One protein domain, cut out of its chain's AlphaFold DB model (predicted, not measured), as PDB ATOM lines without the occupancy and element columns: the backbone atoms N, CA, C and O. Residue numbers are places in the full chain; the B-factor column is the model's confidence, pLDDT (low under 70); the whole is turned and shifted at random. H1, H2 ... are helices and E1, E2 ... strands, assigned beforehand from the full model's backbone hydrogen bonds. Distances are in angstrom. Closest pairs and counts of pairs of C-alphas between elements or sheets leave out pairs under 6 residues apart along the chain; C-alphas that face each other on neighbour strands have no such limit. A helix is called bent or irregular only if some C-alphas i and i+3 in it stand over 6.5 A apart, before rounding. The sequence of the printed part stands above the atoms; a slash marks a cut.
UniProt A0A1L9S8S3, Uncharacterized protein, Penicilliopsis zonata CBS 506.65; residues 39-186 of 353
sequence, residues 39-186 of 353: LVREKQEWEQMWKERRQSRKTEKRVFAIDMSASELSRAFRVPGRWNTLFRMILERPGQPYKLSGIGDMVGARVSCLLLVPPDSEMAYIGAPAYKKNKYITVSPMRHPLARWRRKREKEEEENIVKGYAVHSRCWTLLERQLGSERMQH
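This is residues 39 to 186 of the 353 residues of an uncharacterized protein of Penicilliopsis zonata CBS 506.65 (UniProt A0A1L9S8S3). A strongly twisted sheet of five strands is folded back on itself, with E3 and E2 facing E6 and E4 and E7 as the hinge. A two-strand ribbon, E1 with E5, lies near E2; beyond it H1, H2 and H3 make an arm at one end, and H6 runs out from the end of E7 so that its residues 177 to 183 stick out. The printed part has 148 residues, in the order H1 H2 H3 E1 H4 H5 E2 E3 E4 E5 E6 E7 H6, of mixed class. The large sheet runs E3, E2, E7, E6, E4 and is mixed; the ribbon is antiparallel. The whole is compact, with a radius of gyration of the C-alphas of 16.4 A and spans of 47 by 40 by 30 A.

In the large sheet E2 is residues 86 to 93, 22.3 A long from C-alpha 86 at (-41.584, -0.047, 15.769); E3 is 96 to 100, E4 114 to 117, E6 137 to 141, and E7 163 to 168, 16.4 A. The ribbon is E1, 65 to 69, and E5, 123 to 127, 13.8 A. H1 is 39 to 42, starting at C-alpha 39 (-37.276, -5.990, 21.934); H2 is 44 to 54, 15.3 A; H3 is 57 to 60, H4 70 to 73 and H5 82 to 85. H6, 169 to 183, is 17.7 A long, ends at C-alpha 183 (-59.798, 13.490, 11.744), and is irregular: C-alphas 178 and 181 are 9.3 A apart.

E2 and E3 form a hairpin, with N 91 and O 99 at 2.8 A. E2 and E7 are antiparallel at 155 degrees, with N 88 and O 167 at 2.8 A. E7 and E6 are parallel, with N 164 and O 140 at 3.0 A. E6 and E4 are antiparallel, with N 139 and O 115 at 2.8 A. E1 and E5 are antiparallel, with N 124 and O 68 at 2.8 A. H6 is on the sheet but only grazes it with residues 169 to 172; the closest C-alphas of E2 and H6, those of Phe 87 and Ser 169, are 4.6 A apart. H5 and H6 are close but not clearly touching, at 7.1 A between the C-alphas of Trp 83 and Arg 170. The closest C-alphas of H4 and E5 are Ala 70 and Ala 124, 4.9 A. H1 and H2 touch only at the corner, C-alphas of Val 40 and Trp 46 at 5.1 A; H2 and H3 only just do, with 3 pairs within 8 A, closest Arg 54 and Glu 60 at 5.4 A. H2 and E2 are apart. In H2 every O i to N i+4 pair is within hydrogen-bond range, in H6 8 of 11; H1, H3, H4 and H5 are too short for one.

The two C-alphas farthest apart, of Arg 57 and Glu 182, are 50.2 A apart. The printed part has no cut. The links E3 to E4 and E6 to E7 are long; the second, residues 142 to 162, holds residues 145 to 150, which stand free. Mean pLDDT of the printed part is 85.6, under 70 at residues 76, 132 to 133 and 148 to 159.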
ATOM      1  N   LEU A  39     -36.045  -6.206  21.175       89.75
ATOM      2  CA  LEU A  39     -37.276  -5.990  21.934       89.75
ATOM      3  C   LEU A  39     -37.683  -7.189  22.798       89.75
ATOM      4  O   LEU A  39     -38.393  -7.021  23.777       89.75
ATOM      5  N   VAL A  40     -37.193  -8.393  22.503       90.94
ATOM      6  CA  VAL A  40     -37.516  -9.608  23.269       90.94
ATOM      7  C   VAL A  40     -37.065  -9.513  24.728       90.94
ATOM      8  O   VAL A  40     -37.648 -10.152  25.590       90.94
ATOM      9  N   ARG A  41     -36.049  -8.694  25.024       90.25
ATOM     10  CA  ARG A  41     -35.529  -8.495  26.388       90.25
ATOM     11  C   ARG A  41     -36.341  -7.499  27.220       90.25
ATOM     12  O   ARG A  41     -36.037  -7.293  28.390       90.25
ATOM     13  N   GLU A  42     -37.337  -6.851  26.623       89.06
ATOM     14  CA  GLU A  42     -38.149  -5.840  27.307       89.06
ATOM     15  C   GLU A  42     -39.158  -6.476  28.273       89.06
ATOM     16  O   GLU A  42     -39.523  -5.854  29.273       89.06
ATOM     17  N   LYS A  43     -39.549  -7.734  28.028       90.12
ATOM     18  CA  LYS A  43     -40.428  -8.509  28.904       90.12
ATOM     19  C   LYS A  43     -39.903  -9.921  29.142       90.12
ATOM     20  O   LYS A  43     -39.404 -10.577  28.231       90.12
ATOM     21  N   GLN A  44     -40.094 -10.407  30.366       91.31
ATOM     22  CA  GLN A  44     -39.663 -11.744  30.777       91.31
ATOM     23  C   GLN A  44     -40.374 -12.851  29.986       91.31
ATOM     24  O   GLN A  44     -39.728 -13.815  29.588       91.31
ATOM     25  N   GLU A  45     -41.670 -12.685  29.705       93.12
ATOM     26  CA  GLU A  45     -42.463 -13.634  28.911       93.12
ATOM     27  C   GLU A  45     -41.905 -13.805  27.488       93.12
ATOM     28  O   GLU A  45     -41.691 -14.924  27.027       93.12
ATOM     29  N   TRP A  46     -41.542 -12.706  26.820       92.94
ATOM     30  CA  TRP A  46     -40.945 -12.747  25.485       92.94
ATOM     31  C   TRP A  46     -39.558 -13.395  25.506       92.94
ATOM     32  O   TRP A  46     -39.220 -14.193  24.624       92.94
ATOM     33  N   GLU A  47     -38.750 -13.085  26.522       93.38
ATOM     34  CA  GLU A  47     -37.435 -13.696  26.704       93.38
ATOM     35  C   GLU A  47     -37.536 -15.210  26.931       93.38
ATOM     36  O   GLU A  47     -36.731 -15.971  26.387       93.38
ATOM     37  N   GLN A  48     -38.545 -15.649  27.683       93.69
ATOM     38  CA  GLN A  48     -38.825 -17.057  27.927       93.69
ATOM     39  C   GLN A  48     -39.204 -17.789  26.630       93.69
ATOM     40  O   GLN A  48     -38.573 -18.795  26.300       93.69
ATOM     41  N   MET A  49     -40.106 -17.221  25.819       92.88
ATOM     42  CA  MET A  49     -40.456 -17.773  24.497       92.88
ATOM     43  C   MET A  49     -39.223 -17.940  23.592       92.88
ATOM     44  O   MET A  49     -39.097 -18.907  22.834       92.88
ATOM     45  N   TRP A  50     -38.279 -16.997  23.660       91.81
ATOM     46  CA  TRP A  50     -37.015 -17.106  22.932       91.81
ATOM     47  C   TRP A  50     -36.112 -18.227  23.471       91.81
ATOM     48  O   TRP A  50     -35.498 -18.951  22.679       91.81
ATOM     49  N   LYS A  51     -36.016 -18.382  24.798       92.12
ATOM     50  CA  LYS A  51     -35.223 -19.445  25.443       92.12
ATOM     51  C   LYS A  51     -35.748 -20.832  25.077       92.12
ATOM     52  O   LYS A  51     -34.956 -21.666  24.641       92.12
ATOM     53  N   GLU A  52     -37.058 -21.046  25.165       90.94
ATOM     54  CA  GLU A  52     -37.724 -22.309  24.804       90.94
ATOM     55  C   GLU A  52     -37.463 -22.683  23.348       90.94
ATOM     56  O   GLU A  52     -37.025 -23.789  23.030       90.94
ATOM     57  N   ARG A  53     -37.608 -21.714  22.442       87.00
ATOM     58  CA  ARG A  53     -37.293 -21.917  21.028       87.00
ATOM     59  C   ARG A  53     -35.854 -22.389  20.800       87.00
ATOM     60  O   ARG A  53     -35.608 -23.162  19.867       87.00
ATOM     61  N   ARG A  54     -34.896 -21.873  21.573       86.00
ATOM     62  CA  ARG A  54     -33.469 -22.184  21.408       86.00
ATOM     63  C   ARG A  54     -33.138 -23.623  21.809       86.00
ATOM     64  O   ARG A  54     -32.159 -24.163  21.307       86.00
ATOM     65  N   GLN A  55     -33.958 -24.256  22.646       86.12
ATOM     66  CA  GLN A  55     -33.761 -25.654  23.040       86.12
ATOM     67  C   GLN A  55     -33.928 -26.626  21.855       86.12
ATOM     68  O   GLN A  55     -33.369 -27.720  21.866       86.12
ATOM     69  N   SER A  56     -34.613 -26.218  20.781       85.25
ATOM     70  CA  SER A  56     -34.758 -27.023  19.566       85.25
ATOM     71  C   SER A  56     -33.741 -26.642  18.479       85.25
ATOM     72  O   SER A  56     -33.806 -25.576  17.855       85.25
ATOM     73  N   ARG A  57     -32.837 -27.583  18.158       74.31
ATOM     74  CA  ARG A  57     -31.853 -27.453  17.058       74.31
ATOM     75  C   ARG A  57     -32.508 -27.171  15.696       74.31
ATOM     76  O   ARG A  57     -31.900 -26.535  14.836       74.31
ATOM     77  N   LYS A  58     -33.756 -27.617  15.485       76.25
ATOM     78  CA  LYS A  58     -34.509 -27.401  14.231       76.25
ATOM     79  C   LYS A  58     -34.964 -25.943  14.065       76.25
ATOM     80  O   LYS A  58     -35.093 -25.467  12.936       76.25
ATOM     81  N   THR A  59     -35.213 -25.228  15.162       77.75
ATOM     82  CA  THR A  59     -35.750 -23.853  15.157       77.75
ATOM     83  C   THR A  59     -34.690 -22.777  15.370       77.75
ATOM     84  O   THR A  59     -34.928 -21.624  15.001       77.75
ATOM     85  N   GLU A  60     -33.511 -23.134  15.883       74.75
ATOM     86  CA  GLU A  60     -32.393 -22.208  16.118       74.75
ATOM     87  C   GLU A  60     -31.972 -21.441  14.850       74.75
ATOM     88  O   GLU A  60     -31.695 -20.244  14.902       74.75
ATOM     89  N   LYS A  61     -32.004 -22.102  13.684       76.25
ATOM     90  CA  LYS A  61     -31.616 -21.508  12.390       76.25
ATOM     91  C   LYS A  61     -32.737 -20.740  11.677       76.25
ATOM     92  O   LYS A  61     -32.500 -20.164  10.617       76.25
ATOM     93  N   ARG A  62     -33.966 -20.753  12.203       82.44
ATOM     94  CA  ARG A  62     -35.116 -20.065  11.585       82.44
ATOM     95  C   ARG A  62     -35.206 -18.614  12.070       82.44
ATOM     96  O   ARG A  62     -34.595 -18.245  13.069       82.44
ATOM     97  N   VAL A  63     -36.034 -17.803  11.415       86.12
ATOM     98  CA  VAL A  63     -36.410 -16.460  11.896       86.12
ATOM     99  C   VAL A  63     -37.387 -16.540  13.073       86.12
ATOM    100  O   VAL A  63     -38.183 -17.484  13.139       86.12
ATOM    101  N   PHE A  64     -37.292 -15.617  14.031       90.31
ATOM    102  CA  PHE A  64     -38.159 -15.537  15.209       90.31
ATOM    103  C   PHE A  64     -39.021 -14.296  15.169       90.31
ATOM    104  O   PHE A  64     -38.494 -13.200  15.000       90.31
ATOM    105  N   ALA A  65     -40.317 -14.503  15.375       92.06
ATOM    106  CA  ALA A  65     -41.265 -13.447  15.638       92.06
ATOM    107  C   ALA A  65     -42.232 -13.857  16.742       92.06
ATOM    108  O   ALA A  65     -42.514 -15.048  16.906       92.06
ATOM    109  N   ILE A  66     -42.726 -12.853  17.457       93.62
ATOM    110  CA  ILE A  66     -43.810 -12.965  18.429       93.62
ATOM    111  C   ILE A  66     -44.966 -12.139  17.873       93.62
ATOM    112  O   ILE A  66     -44.777 -10.947  17.646       93.62
ATOM    113  N   ASP A  67     -46.108 -12.777  17.632       93.88
ATOM    114  CA  ASP A  67     -47.365 -12.113  17.267       93.88
ATOM    115  C   ASP A  67     -48.102 -11.698  18.549       93.88
ATOM    116  O   ASP A  67     -48.141 -12.479  19.499       93.88
ATOM    117  N   MET A  68     -48.689 -10.502  18.576       94.62
ATOM    118  CA  MET A  68     -49.451  -9.972  19.718       94.62
ATOM    119  C   MET A  68     -50.442  -8.887  19.271       94.62
ATOM    120  O   MET A  68     -50.490  -8.543  18.088       94.62
ATOM    121  N   SER A  69     -51.223  -8.326  20.200       95.12
ATOM    122  CA  SER A  69     -52.040  -7.145  19.905       95.12
ATOM    123  C   SER A  69     -51.207  -5.858  19.925       95.12
ATOM    124  O   SER A  69     -50.198  -5.735  20.627       95.12
ATOM    125  N   ALA A  70     -51.649  -4.857  19.169       93.19
ATOM    126  CA  ALA A  70     -51.020  -3.544  19.133       93.19
ATOM    127  C   ALA A  70     -51.053  -2.845  20.501       93.19
ATOM    128  O   ALA A  70     -50.086  -2.170  20.870       93.19
ATOM    129  N   SER A  71     -52.120  -3.046  21.276       90.38
ATOM    130  CA  SER A  71     -52.255  -2.511  22.635       90.38
ATOM    131  C   SER A  71     -51.239  -3.114  23.609       90.38
ATOM    132  O   SER A  71     -50.686  -2.393  24.443       90.38
ATOM    133  N   GLU A  72     -50.918  -4.405  23.476       89.50
ATOM    134  CA  GLU A  72     -49.916  -5.061  24.316       89.50
ATOM    135  C   GLU A  72     -48.503  -4.519  24.051       89.50
ATOM    136  O   GLU A  72     -47.755  -4.240  24.997       89.50
ATOM    137  N   LEU A  73     -48.150  -4.324  22.775       88.62
ATOM    138  CA  LEU A  73     -46.839  -3.808  22.370       88.62
ATOM    139  C   LEU A  73     -46.658  -2.318  22.688       88.62
ATOM    140  O   LEU A  73     -45.539  -1.857  22.905       88.62
ATOM    141  N   SER A  74     -47.750  -1.555  22.743       77.19
ATOM    142  CA  SER A  74     -47.726  -0.104  22.961       77.19
ATOM    143  C   SER A  74     -47.345   0.312  24.389       77.19
ATOM    144  O   SER A  74     -47.304   1.505  24.691       77.19
ATOM    145  N   ARG A  75     -47.003  -0.612  25.290       75.44
ATOM    146  CA  ARG A  75     -46.573  -0.289  26.664       75.44
ATOM    147  C   ARG A  75     -45.117   0.193  26.728       75.44
ATOM    148  O   ARG A  75     -44.346   0.009  25.791       75.44
ATOM    149  N   ALA A  76     -44.765   0.899  27.803       65.38
ATOM    150  CA  ALA A  76     -43.452   1.527  27.957       65.38
ATOM    151  C   ALA A  76     -42.311   0.493  27.905       65.38
ATOM    152  O   ALA A  76     -42.362  -0.538  28.574       65.38
ATOM    153  N   PHE A  77     -41.274   0.792  27.121       78.94
ATOM    154  CA  PHE A  77     -40.060  -0.022  27.027       78.94
ATOM    155  C   PHE A  77     -39.112   0.316  28.185       78.94
ATOM    156  O   PHE A  77     -38.954   1.483  28.544       78.94
ATOM    157  N   ARG A  78     -38.447  -0.700  28.747       76.44
ATOM    158  CA  ARG A  78     -37.407  -0.551  29.775       76.44
ATOM    159  C   ARG A  78     -36.211   0.224  29.232       76.44
ATOM    160  O   ARG A  78     -35.636   1.041  29.949       76.44
ATOM    161  N   VAL A  79     -35.824  -0.032  27.981       77.00
ATOM    162  CA  VAL A  79     -34.668   0.622  27.355       77.00
ATOM    163  C   VAL A  79     -35.117   1.814  26.499       77.00
ATOM    164  O   VAL A  79     -35.836   1.624  25.509       77.00
ATOM    165  N   PRO A  80     -34.644   3.042  26.803       70.06
ATOM    166  CA  PRO A  80     -34.899   4.209  25.969       70.06
ATOM    167  C   PRO A  80     -34.475   3.953  24.518       70.06
ATOM    168  O   PRO A  80     -33.342   3.564  24.240       70.06
ATOM    169  N   GLY A  81     -35.401   4.156  23.583       76.31
ATOM    170  CA  GLY A  81     -35.128   4.074  22.146       76.31
ATOM    171  C   GLY A  81     -35.436   2.769  21.465       76.31
ATOM    172  O   GLY A  81     -35.359   2.724  20.246       76.31
ATOM    173  N   ARG A  82     -35.880   1.741  22.186       82.44
ATOM    174  CA  ARG A  82     -36.352   0.508  21.544       82.44
ATOM    175  C   ARG A  82     -37.614   0.682  20.706       82.44
ATOM    176  O   ARG A  82     -37.817  -0.059  19.755       82.44
ATOM    177  N   TRP A  83     -38.411   1.700  21.009       86.31
ATOM    178  CA  TRP A  83     -39.599   2.057  20.239       86.31
ATOM    179  C   TRP A  83     -39.282   2.497  18.798       86.31
ATOM    180  O   TRP A  83     -40.165   2.453  17.948       86.31
ATOM    181  N   ASN A  84     -38.053   2.941  18.501       87.19
ATOM    182  CA  ASN A  84     -37.737   3.589  17.225       87.19
ATOM    183  C   ASN A  84     -37.691   2.629  16.025       87.19
ATOM    184  O   ASN A  84     -37.687   3.091  14.885       87.19
ATOM    185  N   THR A  85     -37.667   1.315  16.270       89.06
ATOM    186  CA  THR A  85     -37.808   0.296  15.223       89.06
ATOM    187  C   THR A  85     -39.264  -0.091  15.001       89.06
ATOM    188  O   THR A  85     -39.580  -0.710  13.993       89.06
ATOM    189  N   LEU A  86     -40.172   0.276  15.905       94.00
ATOM    190  CA  LEU A  86     -41.584  -0.047  15.769       94.00
ATOM    191  C   LEU A  86     -42.275   0.958  14.861       94.00
ATOM    192  O   LEU A  86     -42.224   2.171  15.093       94.00
ATOM    193  N   PHE A  87     -42.977   0.450  13.860       95.62
ATOM    194  CA  PHE A  87     -43.593   1.271  12.830       95.62
ATOM    195  C   PHE A  87     -44.989   0.783  12.470       95.62
ATOM    196  O   PHE A  87     -45.323  -0.385  12.646       95.62
ATOM    197  N   ARG A  88     -45.792   1.701  11.947       97.25
ATOM    198  CA  ARG A  88     -47.023   1.431  11.210       97.25
ATOM    199  C   ARG A  88     -46.852   1.961   9.788       97.25
ATOM    200  O   ARG A  88     -45.943   2.747   9.507       97.25
ATOM    201  N   MET A  89     -47.727   1.543   8.889       97.19
ATOM    202  CA  MET A  89     -47.839   2.085   7.545       97.19
ATOM    203  C   MET A  89     -49.261   2.566   7.312       97.19
ATOM    204  O   MET A  89     -50.220   1.872   7.638       97.19
ATOM    205  N   ILE A  90     -49.386   3.746   6.722       97.19
ATOM    206  CA  ILE A  90     -50.646   4.210   6.148       97.19
ATOM    207  C   ILE A  90     -50.683   3.643   4.729       97.19
ATOM    208  O   ILE A  90     -49.859   4.016   3.893       97.19
ATOM    209  N   LEU A  91     -51.541   2.655   4.508       96.50
ATOM    210  CA  LEU A  91     -51.608   1.840   3.301       96.50
ATOM    211  C   LEU A  91     -52.385   2.573   2.211       96.50
ATOM    212  O   LEU A  91     -53.514   2.996   2.439       96.50
ATOM    213  N   GLU A  92     -51.784   2.668   1.032       94.81
ATOM    214  CA  GLU A  92     -52.375   3.202  -0.191       94.81
ATOM    215  C   GLU A  92     -52.656   2.041  -1.145       94.81
ATOM    216  O   GLU A  92     -51.740   1.319  -1.562       94.81
ATOM    217  N   ARG A  93     -53.934   1.852  -1.470       92.12
ATOM    218  CA  ARG A  93     -54.407   0.847  -2.421       92.12
ATOM    219  C   ARG A  93     -55.197   1.551  -3.525       92.12
ATOM    220  O   ARG A  93     -56.021   2.403  -3.195       92.12
ATOM    221  N   PRO A  94     -54.983   1.210  -4.806       86.50
ATOM    222  CA  PRO A  94     -55.759   1.795  -5.895       86.50
ATOM    223  C   PRO A  94     -57.267   1.619  -5.662       86.50
ATOM    224  O   PRO A  94     -57.725   0.509  -5.393       86.50
ATOM    225  N   GLY A  95     -58.023   2.717  -5.726       85.62
ATOM    226  CA  GLY A  95     -59.484   2.712  -5.588       85.62
ATOM    227  C   GLY A  95     -60.028   2.382  -4.191       85.62
ATOM    228  O   GLY A  95     -61.227   2.161  -4.058       85.62
ATOM    229  N   GLN A  96     -59.185   2.328  -3.154       90.62
ATOM    230  CA  GLN A  96     -59.618   2.084  -1.774       90.62
ATOM    231  C   GLN A  96     -59.193   3.239  -0.862       90.62
ATOM    232  O   GLN A  96     -58.148   3.852  -1.101       90.62
ATOM    233  N   PRO A  97     -59.961   3.520   0.206       93.00
ATOM    234  CA  PRO A  97     -59.543   4.487   1.206       93.00
ATOM    235  C   PRO A  97     -58.239   4.041   1.870       93.00
ATOM    236  O   PRO A  97     -57.933   2.847   1.984       93.00
ATOM    237  N   TYR A  98     -57.471   5.023   2.335       95.06
ATOM    238  CA  TYR A  98     -56.274   4.768   3.120       95.06
ATOM    239  C   TYR A  98     -56.616   3.958   4.374       95.06
ATOM    240  O   TYR A  98     -57.609   4.220   5.048       95.06
ATOM    241  N   LYS A  99     -55.764   2.985   4.714       95.50
ATOM    242  CA  LYS A  99     -55.941   2.152   5.914       95.50
ATOM    243  C   LYS A  99     -54.673   2.121   6.752       95.50
ATOM    244  O   LYS A  99     -53.582   1.954   6.218       95.50
ATOM    245  N   LEU A 100     -54.802   2.210   8.070       96.38
ATOM    246  CA  LEU A 100     -53.676   2.004   8.974       96.38
ATOM    247  C   LEU A 100     -53.329   0.511   9.103       96.38
ATOM    248  O   LEU A 100     -54.197  -0.324   9.349       96.38
ATOM    249  N   SER A 101     -52.046   0.176   8.978       97.31
ATOM    250  CA  SER A 101     -51.528  -1.158   9.285       97.31
ATOM    251  C   SER A 101     -51.357  -1.377  10.790       97.31
ATOM    252  O   SER A 101     -51.262  -0.434  11.582       97.31
ATOM    253  N   GLY A 102     -51.165  -2.632  11.183       97.00
ATOM    254  CA  GLY A 102     -50.669  -2.987  12.511       97.00
ATOM    255  C   GLY A 102     -49.233  -2.526  12.757       97.00
ATOM    256  O   GLY A 102     -48.606  -1.891  11.900       97.00
ATOM    257  N   ILE A 103     -48.698  -2.863  13.930       97.06
ATOM    258  CA  ILE A 103     -47.333  -2.505  14.328       97.06
ATOM    259  C   ILE A 103     -46.347  -3.574  13.845       97.06
ATOM    260  O   ILE A 103     -46.379  -4.722  14.286       97.06
ATOM    261  N   GLY A 104     -45.440  -3.187  12.955       95.19
ATOM    262  CA  GLY A 104     -44.298  -3.998  12.558       95.19
ATOM    263  C   GLY A 104     -43.036  -3.635  13.337       95.19
ATOM    264  O   GLY A 104     -42.873  -2.509  13.809       95.19
ATOM    265  N   ASP A 105     -42.106  -4.584  13.419       93.50
ATOM    266  CA  ASP A 105     -40.760  -4.355  13.936       93.50
ATOM    267  C   ASP A 105     -39.748  -4.263  12.789       93.50
ATOM    268  O   ASP A 105     -39.453  -5.250  12.100       93.50
ATOM    269  N   MET A 106     -39.151  -3.079  12.632       91.06
ATOM    270  CA  MET A 106     -37.969  -2.832  11.813       91.06
ATOM    271  C   MET A 106     -36.717  -3.515  12.375       91.06
ATOM    272  O   MET A 106     -35.618  -3.166  11.945       91.06
ATOM    273  N   VAL A 107     -36.808  -4.628  13.108       87.12
ATOM    274  CA  VAL A 107     -35.749  -5.658  13.215       87.12
ATOM    275  C   VAL A 107     -35.926  -6.867  12.277       87.12
ATOM    276  O   VAL A 107     -34.930  -7.503  11.926       87.12
ATOM    277  N   GLY A 108     -37.130  -7.138  11.770       87.88
ATOM    278  CA  GLY A 108     -37.328  -8.204  10.784       87.88
ATOM    279  C   GLY A 108     -38.400  -7.992   9.720       87.88
ATOM    280  O   GLY A 108     -38.744  -8.943   9.023       87.88
ATOM    281  N   ALA A 109     -38.918  -6.774   9.565       91.06
ATOM    282  CA  ALA A 109     -39.970  -6.470   8.595       91.06
ATOM    283  C   ALA A 109     -39.535  -6.573   7.128       91.06
ATOM    284  O   ALA A 109     -40.334  -6.857   6.243       91.06
ATOM    285  N   ARG A 110     -38.272  -6.282   6.832       86.88
ATOM    286  CA  ARG A 110     -37.819  -6.061   5.458       86.88
ATOM    287  C   ARG A 110     -37.628  -7.365   4.693       86.88
ATOM    288  O   ARG A 110     -36.821  -8.217   5.067       86.88
ATOM    289  N   VAL A 111     -38.251  -7.430   3.522       83.19
ATOM    290  CA  VAL A 111     -38.041  -8.491   2.539       83.19
ATOM    291  C   VAL A 111     -37.680  -7.852   1.206       83.19
ATOM    292  O   VAL A 111     -38.528  -7.334   0.491       83.19
ATOM    293  N   SER A 112     -36.387  -7.887   0.865       81.44
ATOM    294  CA  SER A 112     -35.849  -7.157  -0.292       81.44
ATOM    295  C   SER A 112     -36.038  -5.636  -0.134       81.44
ATOM    296  O   SER A 112     -35.520  -5.059   0.826       81.44
ATOM    297  N   CYS A 113     -36.750  -4.987  -1.057       80.44
ATOM    298  CA  CYS A 113     -37.130  -3.578  -1.018       80.44
ATOM    299  C   CYS A 113     -38.491  -3.320  -0.345       80.44
ATOM    300  O   CYS A 113     -38.808  -2.157  -0.104       80.44
ATOM    301  N   LEU A 114     -39.240  -4.374  -0.004       88.00
ATOM    302  CA  LEU A 114     -40.577  -4.315   0.587       88.00
ATOM    303  C   LEU A 114     -40.526  -4.454   2.114       88.00
ATOM    304  O   LEU A 114     -39.548  -4.957   2.685       88.00
ATOM    305  N   LEU A 115     -41.608  -4.044   2.770       91.69
ATOM    306  CA  LEU A 115     -41.833  -4.221   4.202       91.69
ATOM    307  C   LEU A 115     -43.019  -5.155   4.437       91.69
ATOM    308  O   LEU A 115     -44.061  -5.017   3.804       91.69
ATOM    309  N   LEU A 116     -42.853  -6.100   5.356       93.56
ATOM    310  CA  LEU A 116     -43.943  -6.883   5.914       93.56
ATOM    311  C   LEU A 116     -44.628  -6.069   7.001       93.56
ATOM    312  O   LEU A 116     -43.962  -5.563   7.903       93.56
ATOM    313  N   VAL A 117     -45.949  -5.971   6.924       95.12
ATOM    314  CA  VAL A 117     -46.771  -5.340   7.962       95.12
ATOM    315  C   VAL A 117     -48.047  -6.141   8.204       95.12
ATOM    316  O   VAL A 117     -48.549  -6.785   7.274       95.12
ATOM    317  N   PRO A 118     -48.603  -6.118   9.427       95.94
ATOM    318  CA  PRO A 118     -49.931  -6.664   9.666       95.94
ATOM    319  C   PRO A 118     -50.992  -5.803   8.951       95.94
ATOM    320  O   PRO A 118     -50.947  -4.577   9.069       95.94
ATOM    321  N   PRO A 119     -51.953  -6.394   8.222       94.50
ATOM    322  CA  PRO A 119     -53.003  -5.645   7.518       94.50
ATOM    323  C   PRO A 119     -54.095  -5.074   8.443       94.50
ATOM    324  O   PRO A 119     -54.930  -4.285   7.995       94.50
ATOM    325  N   ASP A 120     -54.120  -5.505   9.702       95.12
ATOM    326  CA  ASP A 120     -55.045  -5.075  10.749       95.12
ATOM    327  C   ASP A 120     -54.319  -4.150  11.738       95.12
ATOM    328  O   ASP A 120     -53.219  -4.486  12.188       95.12
ATOM    329  N   SER A 121     -54.920  -2.999  12.061       95.38
ATOM    330  CA  SER A 121     -54.374  -1.992  12.976       95.38
ATOM    331  C   SER A 121     -54.189  -2.513  14.399       95.38
ATOM    332  O   SER A 121     -53.301  -2.021  15.105       95.38
ATOM    333  N   GLU A 122     -54.954  -3.532  14.791       96.19
ATOM    334  CA  GLU A 122     -54.912  -4.114  16.134       96.19
ATOM    335  C   GLU A 122     -53.863  -5.213  16.290       96.19
ATOM    336  O   GLU A 122     -53.615  -5.693  17.396       96.19
ATOM    337  N   MET A 123     -53.189  -5.592  15.204       95.88
ATOM    338  CA  MET A 123     -52.130  -6.592  15.234       95.88
ATOM    339  C   MET A 123     -50.748  -5.965  15.404       95.88
ATOM    340  O   MET A 123     -50.460  -4.863  14.933       95.88
ATOM    341  N   ALA A 124     -49.848  -6.717  16.024       96.12
ATOM    342  CA  ALA A 124     -48.448  -6.364  16.137       96.12
ATOM    343  C   ALA A 124     -47.539  -7.592  16.073       96.12
ATOM    344  O   ALA A 124     -47.954  -8.709  16.385       96.12
ATOM    345  N   TYR A 125     -46.274  -7.377  15.710       95.06
ATOM    346  CA  TYR A 125     -45.239  -8.381  15.918       95.06
ATOM    347  C   TYR A 125     -43.898  -7.776  16.336       95.06
ATOM    348  O   TYR A 125     -43.569  -6.637  16.005       95.06
ATOM    349  N   ILE A 126     -43.084  -8.592  17.008       92.94
ATOM    350  CA  ILE A 126     -41.668  -8.325  17.302       92.94
ATOM    351  C   ILE A 126     -40.800  -9.291  16.500       92.94
ATOM    352  O   ILE A 126     -41.135 -10.467  16.404       92.94
ATOM    353  N   GLY A 127     -39.655  -8.839  15.982       91.00
ATOM    354  CA  GLY A 127     -38.695  -9.680  15.270       91.00
ATOM    355  C   GLY A 127     -38.995  -9.829  13.779       91.00
ATOM    356  O   GLY A 127     -39.320  -8.859  13.101       91.00
ATOM    357  N   ALA A 128     -38.813 -11.037  13.250       89.94
ATOM    358  CA  ALA A 128     -38.867 -11.343  11.824       89.94
ATOM    359  C   ALA A 128     -39.915 -12.410  11.504       89.94
ATOM    360  O   ALA A 128     -39.658 -13.610  11.699       89.94
ATOM    361  N   PRO A 129     -41.099 -11.997  11.024       89.12
ATOM    362  CA  PRO A 129     -42.138 -12.933  10.657       89.12
ATOM    363  C   PRO A 129     -41.719 -13.778   9.453       89.12
ATOM    364  O   PRO A 129     -40.907 -13.388   8.612       89.12
ATOM    365  N   ALA A 130     -42.285 -14.979   9.362       83.00
ATOM    366  CA  ALA A 130     -42.084 -15.823   8.196       83.00
ATOM    367  C   ALA A 130     -42.878 -15.261   7.007       83.00
ATOM    368  O   ALA A 130     -44.101 -15.184   7.068       83.00
ATOM    369  N   TYR A 131     -42.177 -14.956   5.911       71.75
ATOM    370  CA  TYR A 131     -42.733 -14.367   4.684       71.75
ATOM    371  C   TYR A 131     -43.959 -15.101   4.111       71.75
ATOM    372  O   TYR A 131     -44.841 -14.476   3.545       71.75
ATOM    373  N   LYS A 132     -44.033 -16.430   4.261       66.56
ATOM    374  CA  LYS A 132     -45.071 -17.272   3.638       66.56
ATOM    375  C   LYS A 132     -46.358 -17.423   4.460       66.56
ATOM    376  O   LYS A 132     -47.144 -18.323   4.186       66.56
ATOM    377  N   LYS A 133     -46.561 -16.627   5.511       65.75
ATOM    378  CA  LYS A 133     -47.806 -16.675   6.288       65.75
ATOM    379  C   LYS A 133     -48.783 -15.637   5.734       65.75
ATOM    380  O   LYS A 133     -48.433 -14.464   5.712       65.75
ATOM    381  N   ASN A 134     -50.026 -16.036   5.445       72.50
ATOM    382  CA  ASN A 134     -51.146 -15.154   5.047       72.50
ATOM    383  C   ASN A 134     -51.547 -14.101   6.113       72.50
ATOM    384  O   ASN A 134     -52.603 -13.490   6.017       72.50
ATOM    385  N   LYS A 135     -50.732 -13.903   7.155       87.50
ATOM    386  CA  LYS A 135     -50.967 -12.957   8.251       87.50
ATOM    387  C   LYS A 135     -50.417 -11.557   7.979       87.50
ATOM    388  O   LYS A 135     -50.798 -10.621   8.672       87.50
ATOM    389  N   TYR A 136     -49.499 -11.410   7.025       92.19
ATOM    390  CA  TYR A 136     -48.846 -10.135   6.730       92.19
ATOM    391  C   TYR A 136     -48.940  -9.840   5.244       92.19
ATOM    392  O   TYR A 136     -48.977 -10.752   4.420       92.19
ATOM    393  N   ILE A 137     -48.932  -8.556   4.917       92.62
ATOM    394  CA  ILE A 137     -48.881  -8.077   3.541       92.62
ATOM    395  C   ILE A 137     -47.509  -7.476   3.259       92.62
ATOM    396  O   ILE A 137     -46.849  -6.949   4.158       92.62
ATOM    397  N   THR A 138     -47.084  -7.551   2.006       91.69
ATOM    398  CA  THR A 138     -45.889  -6.868   1.514       91.69
ATOM    399  C   THR A 138     -46.262  -5.495   0.987       91.69
ATOM    400  O   THR A 138     -47.140  -5.380   0.135       91.69
ATOM    401  N   VAL A 139     -45.577  -4.468   1.473       92.81
ATOM    402  CA  VAL A 139     -45.860  -3.074   1.135       92.81
ATOM    403  C   VAL A 139     -44.600  -2.416   0.590       92.81
ATOM    404  O   VAL A 139     -43.522  -2.547   1.184       92.81
ATOM    405  N   SER A 140     -44.727  -1.701  -0.530       92.12
ATOM    406  CA  SER A 140     -43.669  -0.818  -1.021       92.12
ATOM    407  C   SER A 140     -43.671   0.479  -0.202       92.12
ATOM    408  O   SER A 140     -44.673   1.204  -0.192       92.12
ATOM    409  N   PRO A 141     -42.592   0.788   0.541       92.06
ATOM    410  CA  PRO A 141     -42.540   2.002   1.338       92.06
ATOM    411  C   PRO A 141     -42.464   3.243   0.445       92.06
ATOM    412  O   PRO A 141     -41.532   3.412  -0.344       92.06
ATOM    413  N   MET A 142     -43.411   4.159   0.639       91.38
ATOM    414  CA  MET A 142     -43.425   5.456  -0.025       91.38
ATOM    415  C   MET A 142     -42.190   6.260   0.358       91.38
ATOM    416  O   MET A 142     -41.859   6.442   1.537       91.38
ATOM    417  N   ARG A 143     -41.504   6.763  -0.667       86.44
ATOM    418  CA  ARG A 143     -40.239   7.466  -0.496       86.44
ATOM    419  C   ARG A 143     -40.453   8.795   0.218       86.44
ATOM    420  O   ARG A 143     -41.091   9.699  -0.309       86.44
ATOM    421  N   HIS A 144     -39.816   8.938   1.373       89.38
ATOM    422  CA  HIS A 144     -39.775  10.204   2.091       89.38
ATOM    423  C   HIS A 144     -38.876  11.232   1.367       89.38
ATOM    424  O   HIS A 144     -37.782  10.850   0.928       89.38
ATOM    425  N   PRO A 145     -39.233  12.532   1.312       87.38
ATOM    426  CA  PRO A 145     -38.408  13.577   0.681       87.38
ATOM    427  C   PRO A 145     -36.974  13.703   1.232       87.38
ATOM    428  O   PRO A 145     -36.061  14.133   0.533       87.38
ATOM    429  N   LEU A 146     -36.738  13.264   2.472       82.25
ATOM    430  CA  LEU A 146     -35.404  13.233   3.100       82.25
ATOM    431  C   LEU A 146     -34.501  12.076   2.630       82.25
ATOM    432  O   LEU A 146     -33.310  12.051   2.952       82.25
ATOM    433  N   ALA A 147     -35.028  11.099   1.888       80.31
ATOM    434  CA  ALA A 147     -34.255   9.950   1.432       80.31
ATOM    435  C   ALA A 147     -33.219  10.359   0.363       80.31
ATOM    436  O   ALA A 147     -33.542  10.493  -0.821       80.31
ATOM    437  N   ARG A 148     -31.952  10.508   0.787       67.25
ATOM    438  CA  ARG A 148     -30.816  10.954  -0.051       67.25
ATOM    439  C   ARG A 148     -30.443   9.998  -1.193       67.25
ATOM    440  O   ARG A 148     -29.858  10.431  -2.177       67.25
ATOM    441  N   TRP A 149     -30.798   8.715  -1.104       59.75
ATOM    442  CA  TRP A 149     -30.440   7.718  -2.118       59.75
ATOM    443  C   TRP A 149     -31.538   7.567  -3.175       59.75
ATOM    444  O   TRP A 149     -32.655   7.144  -2.873       59.75
ATOM    445  N   ARG A 150     -31.212   7.881  -4.434       51.31
ATOM    446  CA  ARG A 150     -32.023   7.511  -5.602       51.31
ATOM    447  C   ARG A 150     -31.745   6.027  -5.868       51.31
ATOM    448  O   ARG A 150     -30.693   5.693  -6.407       51.31
ATOM    449  N   ARG A 151     -32.642   5.116  -5.466       54.03
ATOM    450  CA  ARG A 151     -32.608   3.763  -6.053       54.03
ATOM    451  C   ARG A 151     -32.682   3.952  -7.569       54.03
ATOM    452  O   ARG A 151     -33.534   4.711  -8.037       54.03
ATOM    453  N   LYS A 152     -31.800   3.294  -8.332       48.50
ATOM    454  CA  LYS A 152     -32.113   3.021  -9.740       48.50
ATOM    455  C   LYS A 152     -33.473   2.334  -9.706       48.50
ATOM    456  O   LYS A 152     -33.617   1.382  -8.946       48.50
ATOM    457  N   ARG A 153     -34.451   2.908 -10.409       44.97
ATOM    458  CA  ARG A 153     -35.809   2.379 -10.566       44.97
ATOM    459  C   ARG A 153     -35.634   0.915 -10.980       44.97
ATOM    460  O   ARG A 153     -35.230   0.651 -12.109       44.97
ATOM    461  N   GLU A 154     -35.741  -0.014 -10.030       48.53
ATOM    462  CA  GLU A 154     -35.839  -1.427 -10.378       48.53
ATOM    463  C   GLU A 154     -37.114  -1.506 -11.216       48.53
ATOM    464  O   GLU A 154     -38.098  -0.850 -10.864       48.53
ATOM    465  N   LYS A 155     -36.999  -2.121 -12.403       45.38
ATOM    466  CA  LYS A 155     -38.053  -2.231 -13.420       45.38
ATOM    467  C   LYS A 155     -39.412  -2.337 -12.741       45.38
ATOM    468  O   LYS A 155     -39.560  -3.238 -11.928       45.38
ATOM    469  N   GLU A 156     -40.287  -1.382 -13.062       46.09
ATOM    470  CA  GLU A 156     -41.721  -1.382 -12.765       46.09
ATOM    471  C   GLU A 156     -42.060  -2.049 -11.428       46.09
ATOM    472  O   GLU A 156     -42.240  -3.260 -11.350       46.09
ATOM    473  N   GLU A 157     -42.156  -1.247 -10.359       54.41
ATOM    474  CA  GLU A 157     -43.004  -1.647  -9.234       54.41
ATOM    475  C   GLU A 157     -44.326  -2.113  -9.846       54.41
ATOM    476  O   GLU A 157     -45.008  -1.290 -10.459       54.41
ATOM    477  N   GLU A 158     -44.611  -3.420  -9.772       56.97
ATOM    478  CA  GLU A 158     -45.842  -4.009 -10.294       56.97
ATOM    479  C   GLU A 158     -46.995  -3.086  -9.895       56.97
ATOM    480  O   GLU A 158     -47.120  -2.741  -8.715       56.97
ATOM    481  N   GLU A 159     -47.816  -2.661 -10.860       60.34
ATOM    482  CA  GLU A 159     -48.904  -1.693 -10.639       60.34
ATOM    483  C   GLU A 159     -49.865  -2.118  -9.509       60.34
ATOM    484  O   GLU A 159     -50.581  -1.293  -8.945       60.34
ATOM    485  N   ASN A 160     -49.803  -3.392  -9.111       72.25
ATOM    486  CA  ASN A 160     -50.609  -4.022  -8.075       72.25
ATOM    487  C   ASN A 160     -49.962  -4.087  -6.674       72.25
ATOM    488  O   ASN A 160     -50.597  -4.593  -5.744       72.25
ATOM    489  N   ILE A 161     -48.729  -3.606  -6.465       85.12
ATOM    490  CA  ILE A 161     -48.114  -3.615  -5.126       85.12
ATOM    491  C   ILE A 161     -48.705  -2.501  -4.258       85.12
ATOM    492  O   ILE A 161     -48.658  -1.318  -4.596       85.12
ATOM    493  N   VAL A 162     -49.192  -2.881  -3.073       92.44
ATOM    494  CA  VAL A 162     -49.662  -1.943  -2.045       92.44
ATOM    495  C   VAL A 162     -48.525  -1.004  -1.656       92.44
ATOM    496  O   VAL A 162     -47.436  -1.451  -1.283       92.44
ATOM    497  N   LYS A 163     -48.781   0.302  -1.696       93.81
ATOM    498  CA  LYS A 163     -47.831   1.325  -1.251       93.81
ATOM    499  C   LYS A 163     -48.154   1.735   0.179       93.81
ATOM    500  O   LYS A 163     -49.267   1.523   0.655       93.81
ATOM    501  N   GLY A 164     -47.204   2.321   0.898       95.38
ATOM    502  CA  GLY A 164     -47.551   2.883   2.199       95.38
ATOM    503  C   GLY A 164     -46.553   3.851   2.807       95.38
ATOM    504  O   GLY A 164     -45.343   3.757   2.602       95.38
ATOM    505  N   TYR A 165     -47.077   4.780   3.597       96.12
ATOM    506  CA  TYR A 165     -46.320   5.827   4.277       96.12
ATOM    507  C   TYR A 165     -45.911   5.311   5.645       96.12
ATOM    508  O   TYR A 165     -46.746   5.107   6.525       96.12
ATOM    509  N   ALA A 166     -44.620   5.048   5.811       95.69
ATOM    510  CA  ALA A 166     -44.108   4.502   7.054       95.69
ATOM    511  C   ALA A 166     -44.057   5.582   8.146       95.69
ATOM    512  O   ALA A 166     -43.563   6.689   7.921       95.69
ATOM    513  N   VAL A 167     -44.537   5.253   9.341       95.81
ATOM    514  CA  VAL A 167     -44.545   6.130  10.518       95.81
ATOM    515  C   VAL A 167     -44.111   5.340  11.746       95.81
ATOM    516  O   VAL A 167     -44.432   4.163  11.869       95.81
ATOM    517  N   HIS A 168     -43.384   5.953  12.680       94.50
ATOM    518  CA  HIS A 168     -43.122   5.302  13.969       94.50
ATOM    519  C   HIS A 168     -44.438   5.072  14.707       94.50
ATOM    520  O   HIS A 168     -45.273   5.974  14.761       94.50
ATOM    521  N   SER A 169     -44.574   3.919  15.360       94.50
ATOM    522  CA  SER A 169     -45.754   3.592  16.178       94.50
ATOM    523  C   SER A 169     -46.044   4.669  17.233       94.50
ATOM    524  O   SER A 169     -47.175   5.109  17.373       94.50
ATOM    525  N   ARG A 170     -45.004   5.181  17.907       91.94
ATOM    526  CA  ARG A 170     -45.121   6.276  18.886       91.94
ATOM    527  C   ARG A 170     -45.466   7.628  18.269       91.94
ATOM    528  O   ARG A 170     -46.167   8.415  18.889       91.94
ATOM    529  N   CYS A 171     -44.979   7.915  17.061       92.88
ATOM    530  CA  CYS A 171     -45.353   9.151  16.370       92.88
ATOM    531  C   CYS A 171     -46.824   9.112  15.948       92.88
ATOM    532  O   CYS A 171     -47.492  10.135  16.025       92.88
ATOM    533  N   TRP A 172     -47.326   7.933  15.565       94.00
ATOM    534  CA  TRP A 172     -48.745   7.726  15.305       94.00
ATOM    535  C   TRP A 172     -49.605   8.004  16.541       94.00
ATOM    536  O   TRP A 172     -50.556   8.764  16.442       94.00
ATOM    537  N   THR A 173     -49.228   7.483  17.714       91.81
ATOM    538  CA  THR A 173     -49.952   7.764  18.969       91.81
ATOM    539  C   THR A 173     -50.053   9.264  19.264       91.81
ATOM    540  O   THR A 173     -51.094   9.730  19.713       91.81
ATOM    541  N   LEU A 174     -48.991  10.038  19.005       90.69
ATOM    542  CA  LEU A 174     -49.040  11.496  19.176       90.69
ATOM    543  C   LEU A 174     -49.938  12.187  18.147       90.69
ATOM    544  O   LEU A 174     -50.655  13.114  18.503       90.69
ATOM    545  N   LEU A 175     -49.895  11.742  16.890       91.25
ATOM    546  CA  LEU A 175     -50.749  12.260  15.822       91.25
ATOM    547  C   LEU A 175     -52.231  12.035  16.139       91.25
ATOM    548  O   LEU A 175     -53.008  12.980  16.089       91.25
ATOM    549  N   GLU A 176     -52.598  10.808  16.505       91.19
ATOM    550  CA  GLU A 176     -53.967  10.428  16.869       91.19
ATOM    551  C   GLU A 176     -54.480  11.245  18.056       91.19
ATOM    552  O   GLU A 176     -55.611  11.723  18.049       91.19
ATOM    553  N   ARG A 177     -53.611  11.480  19.043       88.69
ATOM    554  CA  ARG A 177     -53.934  12.313  20.196       88.69
ATOM    555  C   ARG A 177     -54.150  13.783  19.834       88.69
ATOM    556  O   ARG A 177     -55.050  14.403  20.382       88.69
ATOM    557  N   GLN A 178     -53.316  14.338  18.954       86.62
ATOM    558  CA  GLN A 178     -53.405  15.744  18.553       86.62
ATOM    559  C   GLN A 178     -54.620  16.003  17.657       86.62
ATOM    560  O   GLN A 178     -55.296  17.009  17.824       86.62
ATOM    561  N   LEU A 179     -54.875  15.124  16.685       85.25
ATOM    562  CA  LEU A 179     -55.923  15.338  15.687       85.25
ATOM    563  C   LEU A 179     -57.299  14.819  16.123       85.25
ATOM    564  O   LEU A 179     -58.302  15.261  15.568       85.25
ATOM    565  N   GLY A 180     -57.352  13.906  17.096       85.94
ATOM    566  CA  GLY A 180     -58.585  13.256  17.533       85.94
ATOM    567  C   GLY A 180     -59.078  12.185  16.555       85.94
ATOM    568  O   GLY A 180     -58.739  12.178  15.372       85.94
ATOM    569  N   SER A 181     -59.902  11.258  17.048       82.94
ATOM    570  CA  SER A 181     -60.367  10.087  16.290       82.94
ATOM    571  C   SER A 181     -61.149  10.435  15.019       82.94
ATOM    572  O   SER A 181     -61.050   9.702  14.039       82.94
ATOM    573  N   GLU A 182     -61.882  11.549  15.010       80.12
ATOM    574  CA  GLU A 182     -62.664  12.024  13.861       80.12
ATOM    575  C   GLU A 182     -61.769  12.325  12.652       80.12
ATOM    576  O   GLU A 182     -61.932  11.743  11.582       80.12
ATOM    577  N   ARG A 183     -60.732  13.151  12.831       77.38
ATOM    578  CA  ARG A 183     -59.798  13.490  11.744       77.38
ATOM    579  C   ARG A 183     -58.949  12.303  11.304       77.38
ATOM    580  O   ARG A 183     -58.522  12.251  10.154       77.38
ATOM    581  N   MET A 184     -58.740  11.320  12.182       83.44
ATOM    582  CA  MET A 184     -58.055  10.074  11.825       83.44
ATOM    583  C   MET A 184     -58.870   9.184  10.872       83.44
ATOM    584  O   MET A 184     -58.305   8.246  10.311       83.44
ATOM    585  N   GLN A 185     -60.152   9.486  10.629       83.56
ATOM    586  CA  GLN A 185     -60.944   8.845   9.572       83.56
ATOM    587  C   GLN A 185     -60.574   9.374   8.174       83.56
ATOM    588  O   GLN A 185     -60.725   8.659   7.186       83.56
ATOM    589  N   HIS A 186     -59.997  10.579   8.095       87.44
ATOM    590  CA  HIS A 186     -59.597  11.258   6.858       87.44
ATOM    591  C   HIS A 186     -58.084  11.163   6.620       87.44
ATOM    592  O   HIS A 186     -57.350  12.154   6.550       87.44
TER     593      HIS A 186